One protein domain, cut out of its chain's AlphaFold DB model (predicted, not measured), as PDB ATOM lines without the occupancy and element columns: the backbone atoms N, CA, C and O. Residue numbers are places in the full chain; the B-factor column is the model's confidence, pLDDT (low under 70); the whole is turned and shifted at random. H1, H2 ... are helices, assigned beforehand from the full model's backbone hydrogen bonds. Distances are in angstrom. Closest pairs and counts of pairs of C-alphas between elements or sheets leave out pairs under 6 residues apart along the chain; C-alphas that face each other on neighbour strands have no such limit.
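Overview. This is residues 2 to 47 of the 111 residues of the protein "Helitron_like_N domain-containing protein" of Araneus ventricosus (UniProt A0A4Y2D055). Two helices follow each other, joined at a corner rather than folded side by side: H1 makes one arm, and beyond a short link H2 leads away from it. From the far end of H2 a long tail without named elements, residues 33 to 47, folds back in an open loop, and its last residues, 45 to 47, return to the place between the end of H1 and the beginning of H2. Residues 2 to 9 of H1 stick out at one end, and residues 31 to 37 stand free at the turn of the loop. The printed part has 46 residues with two named helices, H1 then H2, and no named strand; the class is all helix. It is loose, with a radius of gyration of the C-alphas of 12.9 A, and elongated, spanning 38 by 19 by 14 A.

Arrangement. Start at the longest helix, H1, residues 2 to 15, and go on to H2, residues 22 to 32. The two are apart, with no C-alpha of the one within 8 A of the other. Compare their directions: x falls and y rises along both, while z falls along H1 and rises along H2. In H1 every O i to N i+4 pair is within hydrogen-bond range; in H2 it is 5 of 7.

Along the chain. Find C-alpha 2 at (-11.323, -30.777, 29.478); from there H1 runs 20.1 A to C-alpha 15 at (-19.347, -18.991, 15.309). H2 then runs 15.4 A from Ala 22 to C-alpha 32 at (-36.625, -7.781, 29.092).

Size, cuts and confidence. The C-alphas of Tyr 2 and Asp 35, the two farthest apart, are 38.2 A from each other. The printed part has no cut, and the link from H1 to H2, six residues, is short. In this model the mean pLDDT of the printed part is 72.2, and residues 23 to 44 are under 70.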
ATOM      1  N   TYR A   2      -9.998 -31.426  29.444       84.88
ATOM      2  CA  TYR A   2     -11.323 -30.777  29.478       84.88
ATOM      3  C   TYR A   2     -11.352 -29.318  28.978       84.88
ATOM      4  O   TYR A   2     -12.150 -28.984  28.110       84.88
ATOM      5  N   ALA A   3     -10.415 -28.473  29.424       87.56
ATOM      6  CA  ALA A   3     -10.364 -27.061  29.025       87.56
ATOM      7  C   ALA A   3     -10.202 -26.835  27.506       87.56
ATOM      8  O   ALA A   3     -10.701 -25.844  26.979       87.56
ATOM      9  N   LYS A   4      -9.530 -27.745  26.782       90.56
ATOM     10  CA  LYS A   4      -9.382 -27.648  25.318       90.56
ATOM     11  C   LYS A   4     -10.701 -27.959  24.608       90.56
ATOM     12  O   LYS A   4     -11.112 -27.204  23.735       90.56
ATOM     13  N   ILE A   5     -11.382 -29.015  25.050       90.19
ATOM     14  CA  ILE A   5     -12.679 -29.442  24.507       90.19
ATOM     15  C   ILE A   5     -13.737 -28.362  24.753       90.19
ATOM     16  O   ILE A   5     -14.486 -28.000  23.848       90.19
ATOM     17  N   GLU A   6     -13.779 -27.800  25.963       86.69
ATOM     18  CA  GLU A   6     -14.755 -26.760  26.297       86.69
ATOM     19  C   GLU A   6     -14.488 -25.460  25.526       86.69
ATOM     20  O   GLU A   6     -15.418 -24.813  25.048       86.69
ATOM     21  N   ARG A   7     -13.214 -25.118  25.286       88.19
ATOM     22  CA  ARG A   7     -12.849 -23.990  24.420       88.19
ATOM     23  C   ARG A   7     -13.360 -24.176  22.990       88.19
ATOM     24  O   ARG A   7     -13.891 -23.225  22.418       88.19
ATOM     25  N   GLU A   8     -13.203 -25.361  22.408       90.44
ATOM     26  CA  GLU A   8     -13.700 -25.656  21.057       90.44
ATOM     27  C   GLU A   8     -15.229 -25.608  20.989       90.44
ATOM     28  O   GLU A   8     -15.786 -25.033  20.051       90.44
ATOM     29  N   ARG A   9     -15.921 -26.117  22.015       88.69
ATOM     30  CA  ARG A   9     -17.385 -26.013  22.129       88.69
ATOM     31  C   ARG A   9     -17.859 -24.565  22.191       88.69
ATOM     32  O   ARG A   9     -18.767 -24.187  21.451       88.69
ATOM     33  N   LEU A  10     -17.230 -23.739  23.026       88.06
ATOM     34  CA  LEU A  10     -17.554 -22.314  23.126       88.06
ATOM     35  C   LEU A  10     -17.252 -21.570  21.820       88.06
ATOM     36  O   LEU A  10     -18.026 -20.703  21.409       88.06
ATOM     37  N   LEU A  11     -16.168 -21.933  21.130       89.12
ATOM     38  CA  LEU A  11     -15.845 -21.384  19.814       89.12
ATOM     39  C   LEU A  11     -16.912 -21.757  18.777       89.12
ATOM     40  O   LEU A  11     -17.382 -20.885  18.048       89.12
ATOM     41  N   TYR A  12     -17.346 -23.019  18.755       88.50
ATOM     42  CA  TYR A  12     -18.432 -23.470  17.888       88.50
ATOM     43  C   TYR A  12     -19.719 -22.684  18.155       88.50
ATOM     44  O   TYR A  12     -20.327 -22.179  17.211       88.50
ATOM     45  N   ILE A  13     -20.102 -22.515  19.424       87.81
ATOM     46  CA  ILE A  13     -21.283 -21.732  19.813       87.81
ATOM     47  C   ILE A  13     -21.150 -20.288  19.325       87.81
ATOM     48  O   ILE A  13     -22.094 -19.755  18.746       87.81
ATOM     49  N   LYS A  14     -19.983 -19.661  19.504       84.88
ATOM     50  CA  LYS A  14     -19.724 -18.279  19.076       84.88
ATOM     51  C   LYS A  14     -19.826 -18.098  17.558       84.88
ATOM     52  O   LYS A  14     -20.357 -17.086  17.111       84.88
ATOM     53  N   LEU A  15     -19.339 -19.060  16.774       87.56
ATOM     54  CA  LEU A  15     -19.347 -18.991  15.309       87.56
ATOM     55  C   LEU A  15     -20.707 -19.369  14.699       87.56
ATOM     56  O   LEU A  15     -21.091 -18.823  13.669       87.56
ATOM     57  N   ASN A  16     -21.468 -20.255  15.346       86.81
ATOM     58  CA  ASN A  16     -22.708 -20.821  14.801       86.81
ATOM     59  C   ASN A  16     -23.986 -20.210  15.402       86.81
ATOM     60  O   ASN A  16     -25.050 -20.829  15.371       86.81
ATOM     61  N   GLN A  17     -23.917 -18.978  15.918       81.94
ATOM     62  CA  GLN A  17     -25.046 -18.277  16.550       81.94
ATOM     63  C   GLN A  17     -26.304 -18.212  15.660       81.94
ATOM     64  O   GLN A  17     -27.419 -18.345  16.160       81.94
ATOM     65  N   GLN A  18     -26.150 -18.066  14.338       79.12
ATOM     66  CA  GLN A  18     -27.287 -18.052  13.407       79.12
ATOM     67  C   GLN A  18     -28.010 -19.407  13.347       79.12
ATOM     68  O   GLN A  18     -29.236 -19.447  13.413       79.12
ATOM     69  N   LYS A  19     -27.261 -20.518  13.304       82.75
ATOM     70  CA  LYS A  19     -27.813 -21.884  13.329       82.75
ATOM     71  C   LYS A  19     -28.488 -22.202  14.667       82.75
ATOM     72  O   LYS A  19     -29.481 -22.919  14.700       82.75
ATOM     73  N   LEU A  20     -27.977 -21.628  15.755       77.44
ATOM     74  CA  LEU A  20     -28.544 -21.730  17.103       77.44
ATOM     75  C   LEU A  20     -29.722 -20.764  17.348       77.44
ATOM     76  O   LEU A  20     -30.180 -20.647  18.482       77.44
ATOM     77  N   ARG A  21     -30.206 -20.071  16.302       74.44
ATOM     78  CA  ARG A  21     -31.308 -19.093  16.357       74.44
ATOM     79  C   ARG A  21     -31.105 -17.982  17.391       74.44
ATOM     80  O   ARG A  21     -32.059 -17.441  17.936       74.44
ATOM     81  N   ALA A  22     -29.855 -17.571  17.616       70.50
ATOM     82  CA  ALA A  22     -29.514 -16.494  18.548       70.50
ATOM     83  C   ALA A  22     -30.289 -15.188  18.284       70.50
ATOM     84  O   ALA A  22     -30.583 -14.455  19.217       70.50
ATOM     85  N   LYS A  23     -30.676 -14.908  17.033       62.62
ATOM     86  CA  LYS A  23     -31.442 -13.703  16.672       62.62
ATOM     87  C   LYS A  23     -32.836 -13.639  17.308       62.62
ATOM     88  O   LYS A  23     -33.207 -12.581  17.797       62.62
ATOM     89  N   GLU A  24     -33.575 -14.750  17.361       66.25
ATOM     90  CA  GLU A  24     -34.904 -14.801  18.010       66.25
ATOM     91  C   GLU A  24     -34.801 -14.453  19.501       66.25
ATOM     92  O   GLU A  24     -35.671 -13.823  20.095       66.25
ATOM     93  N   TYR A  25     -33.673 -14.822  20.093       67.69
ATOM     94  CA  TYR A  25     -33.383 -14.602  21.492       67.69
ATOM     95  C   TYR A  25     -32.901 -13.195  21.841       67.69
ATOM     96  O   TYR A  25     -33.092 -12.778  22.982       67.69
ATOM     97  N   ILE A  26     -32.279 -12.481  20.898       65.69
ATOM     98  CA  ILE A  26     -31.909 -11.073  21.087       65.69
ATOM     99  C   ILE A  26     -33.179 -10.258  21.330       65.69
ATOM    100  O   ILE A  26     -33.240  -9.541  22.314       65.69
ATOM    101  N   HIS A  27     -34.240 -10.476  20.548       65.81
ATOM    102  CA  HIS A  27     -35.500  -9.745  20.724       65.81
ATOM    103  C   HIS A  27     -36.180 -10.045  22.070       65.81
ATOM    104  O   HIS A  27     -36.739  -9.148  22.695       65.81
ATOM    105  N   LEU A  28     -36.106 -11.296  22.545       64.69
ATOM    106  CA  LEU A  28     -36.629 -11.678  23.863       64.69
ATOM    107  C   LEU A  28     -35.820 -11.025  24.993       64.69
ATOM    108  O   LEU A  28     -36.391 -10.585  25.985       64.69
ATOM    109  N   ARG A  29     -34.497 -10.919  24.831       64.94
ATOM    110  CA  ARG A  29     -33.639 -10.181  25.760       64.94
ATOM    111  C   ARG A  29     -33.941  -8.684  25.722       64.94
ATOM    112  O   ARG A  29     -34.099  -8.098  26.784       64.94
ATOM    113  N   ASP A  30     -34.031  -8.075  24.549       63.06
ATOM    114  CA  ASP A  30     -34.262  -6.635  24.395       63.06
ATOM    115  C   ASP A  30     -35.616  -6.226  24.996       63.06
ATOM    116  O   ASP A  30     -35.699  -5.214  25.686       63.06
ATOM    117  N   ALA A  31     -36.645  -7.073  24.865       61.88
ATOM    118  CA  ALA A  31     -37.929  -6.885  25.543       61.88
ATOM    119  C   ALA A  31     -37.823  -6.918  27.084       61.88
ATOM    120  O   ALA A  31     -38.595  -6.243  27.761       61.88
ATOM    121  N   ILE A  32     -36.877  -7.684  27.642       62.41
ATOM    122  CA  ILE A  32     -36.625  -7.781  29.092       62.41
ATOM    123  C   ILE A  32     -35.688  -6.662  29.586       62.41
ATOM    124  O   ILE A  32     -35.787  -6.247  30.736       62.41
ATOM    125  N   THR A  33     -34.771  -6.177  28.741       63.16
ATOM    126  CA  THR A  33     -33.643  -5.303  29.135       63.16
ATOM    127  C   THR A  33     -33.865  -3.828  28.786       63.16
ATOM    128  O   THR A  33     -32.909  -3.058  28.777       63.16
ATOM    129  N   ASN A  34     -35.102  -3.417  28.499       57.41
ATOM    130  CA  ASN A  34     -35.461  -2.084  27.994       57.41
ATOM    131  C   ASN A  34     -35.277  -0.923  29.013       57.41
ATOM    132  O   ASN A  34     -35.982   0.075  28.942       57.41
ATOM    133  N   ASP A  35     -34.334  -1.059  29.952       57.50
ATOM    134  CA  ASP A  35     -33.944  -0.067  30.966       57.50
ATOM    135  C   ASP A  35     -32.405   0.131  31.041       57.50
ATOM    136  O   ASP A  35     -31.887   0.779  31.948       57.50
ATOM    137  N   GLY A  36     -31.626  -0.441  30.104       54.41
ATOM    138  CA  GLY A  36     -30.156  -0.429  30.154       54.41
ATOM    139  C   GLY A  36     -29.473  -0.129  28.817       54.41
ATOM    140  O   GLY A  36     -29.752  -0.766  27.807       54.41
ATOM    141  N   ASN A  37     -28.546   0.834  28.846       52.44
ATOM    142  CA  ASN A  37     -27.786   1.397  27.724       52.44
ATOM    143  C   ASN A  37     -27.338   0.378  26.647       52.44
ATOM    144  O   ASN A  37     -26.609  -0.576  26.909       52.44
ATOM    145  N   VAL A  38     -27.723   0.664  25.401       54.78
ATOM    146  CA  VAL A  38     -27.595  -0.168  24.183       54.78
ATOM    147  C   VAL A  38     -26.157  -0.194  23.616       54.78
ATOM    148  O   VAL A  38     -25.887  -0.779  22.571       54.78
ATOM    149  N   THR A  39     -25.183   0.429  24.282       50.72
ATOM    150  CA  THR A  39     -23.866   0.718  23.685       50.72
ATOM    151  C   THR A  39     -22.824  -0.403  23.811       50.72
ATOM    152  O   THR A  39     -21.866  -0.404  23.044       50.72
ATOM    153  N   ASP A  40     -23.040  -1.417  24.658       50.56
ATOM    154  CA  ASP A  40     -22.098  -2.542  24.862       50.56
ATOM    155  C   ASP A  40     -22.524  -3.844  24.148       50.56
ATOM    156  O   ASP A  40     -22.254  -4.964  24.588       50.56
ATOM    157  N   ILE A  41     -23.192  -3.728  22.996       54.09
ATOM    158  CA  ILE A  41     -23.673  -4.874  22.191       54.09
ATOM    159  C   ILE A  41     -22.538  -5.564  21.400       54.09
ATOM    160  O   ILE A  41     -22.738  -6.574  20.719       54.09
ATOM    161  N   SER A  42     -21.300  -5.081  21.521       44.78
ATOM    162  CA  SER A  42     -20.141  -5.630  20.815       44.78
ATOM    163  C   SER A  42     -19.804  -7.059  21.282       44.78
ATOM    164  O   SER A  42     -19.038  -7.289  22.214       44.78
ATOM    165  N   ARG A  43     -20.361  -8.042  20.562       55.59
ATOM    166  CA  ARG A  43     -20.034  -9.484  20.573       55.59
ATOM    167  C   ARG A  43     -20.461 -10.292  21.804       55.59
ATOM    168  O   ARG A  43     -19.712 -11.160  22.259       55.59
ATOM    169  N   MET A  44     -21.696 -10.131  22.268       63.62
ATOM    170  CA  MET A  44     -22.267 -11.092  23.216       63.62
ATOM    171  C   MET A  44     -22.770 -12.341  22.466       63.62
ATOM    172  O   MET A  44     -23.791 -12.304  21.785       63.62
ATOM    173  N   ALA A  45     -22.024 -13.449  22.537       70.38
ATOM    174  CA  ALA A  45     -22.502 -14.740  22.042       70.38
ATOM    175  C   ALA A  45     -23.535 -15.299  23.027       70.38
ATOM    176  O   ALA A  45     -23.268 -15.387  24.225       70.38
ATOM    177  N   ILE A  46     -24.709 -15.685  22.530       76.12
ATOM    178  CA  ILE A  46     -25.764 -16.259  23.361       76.12
ATOM    179  C   ILE A  46     -25.431 -17.727  23.603       76.12
ATOM    180  O   ILE A  46     -25.313 -18.523  22.666       76.12
ATOM    181  N   LEU A  47     -25.263 -18.083  24.875       83.06
ATOM    182  CA  LEU A  47     -25.064 -19.468  25.281       83.06
ATOM    183  C   LEU A  47     -26.404 -20.212  25.274       83.06
ATOM    184  O   LEU A  47     -27.397 -19.646  25.728       83.06
TER     185      LEU A  47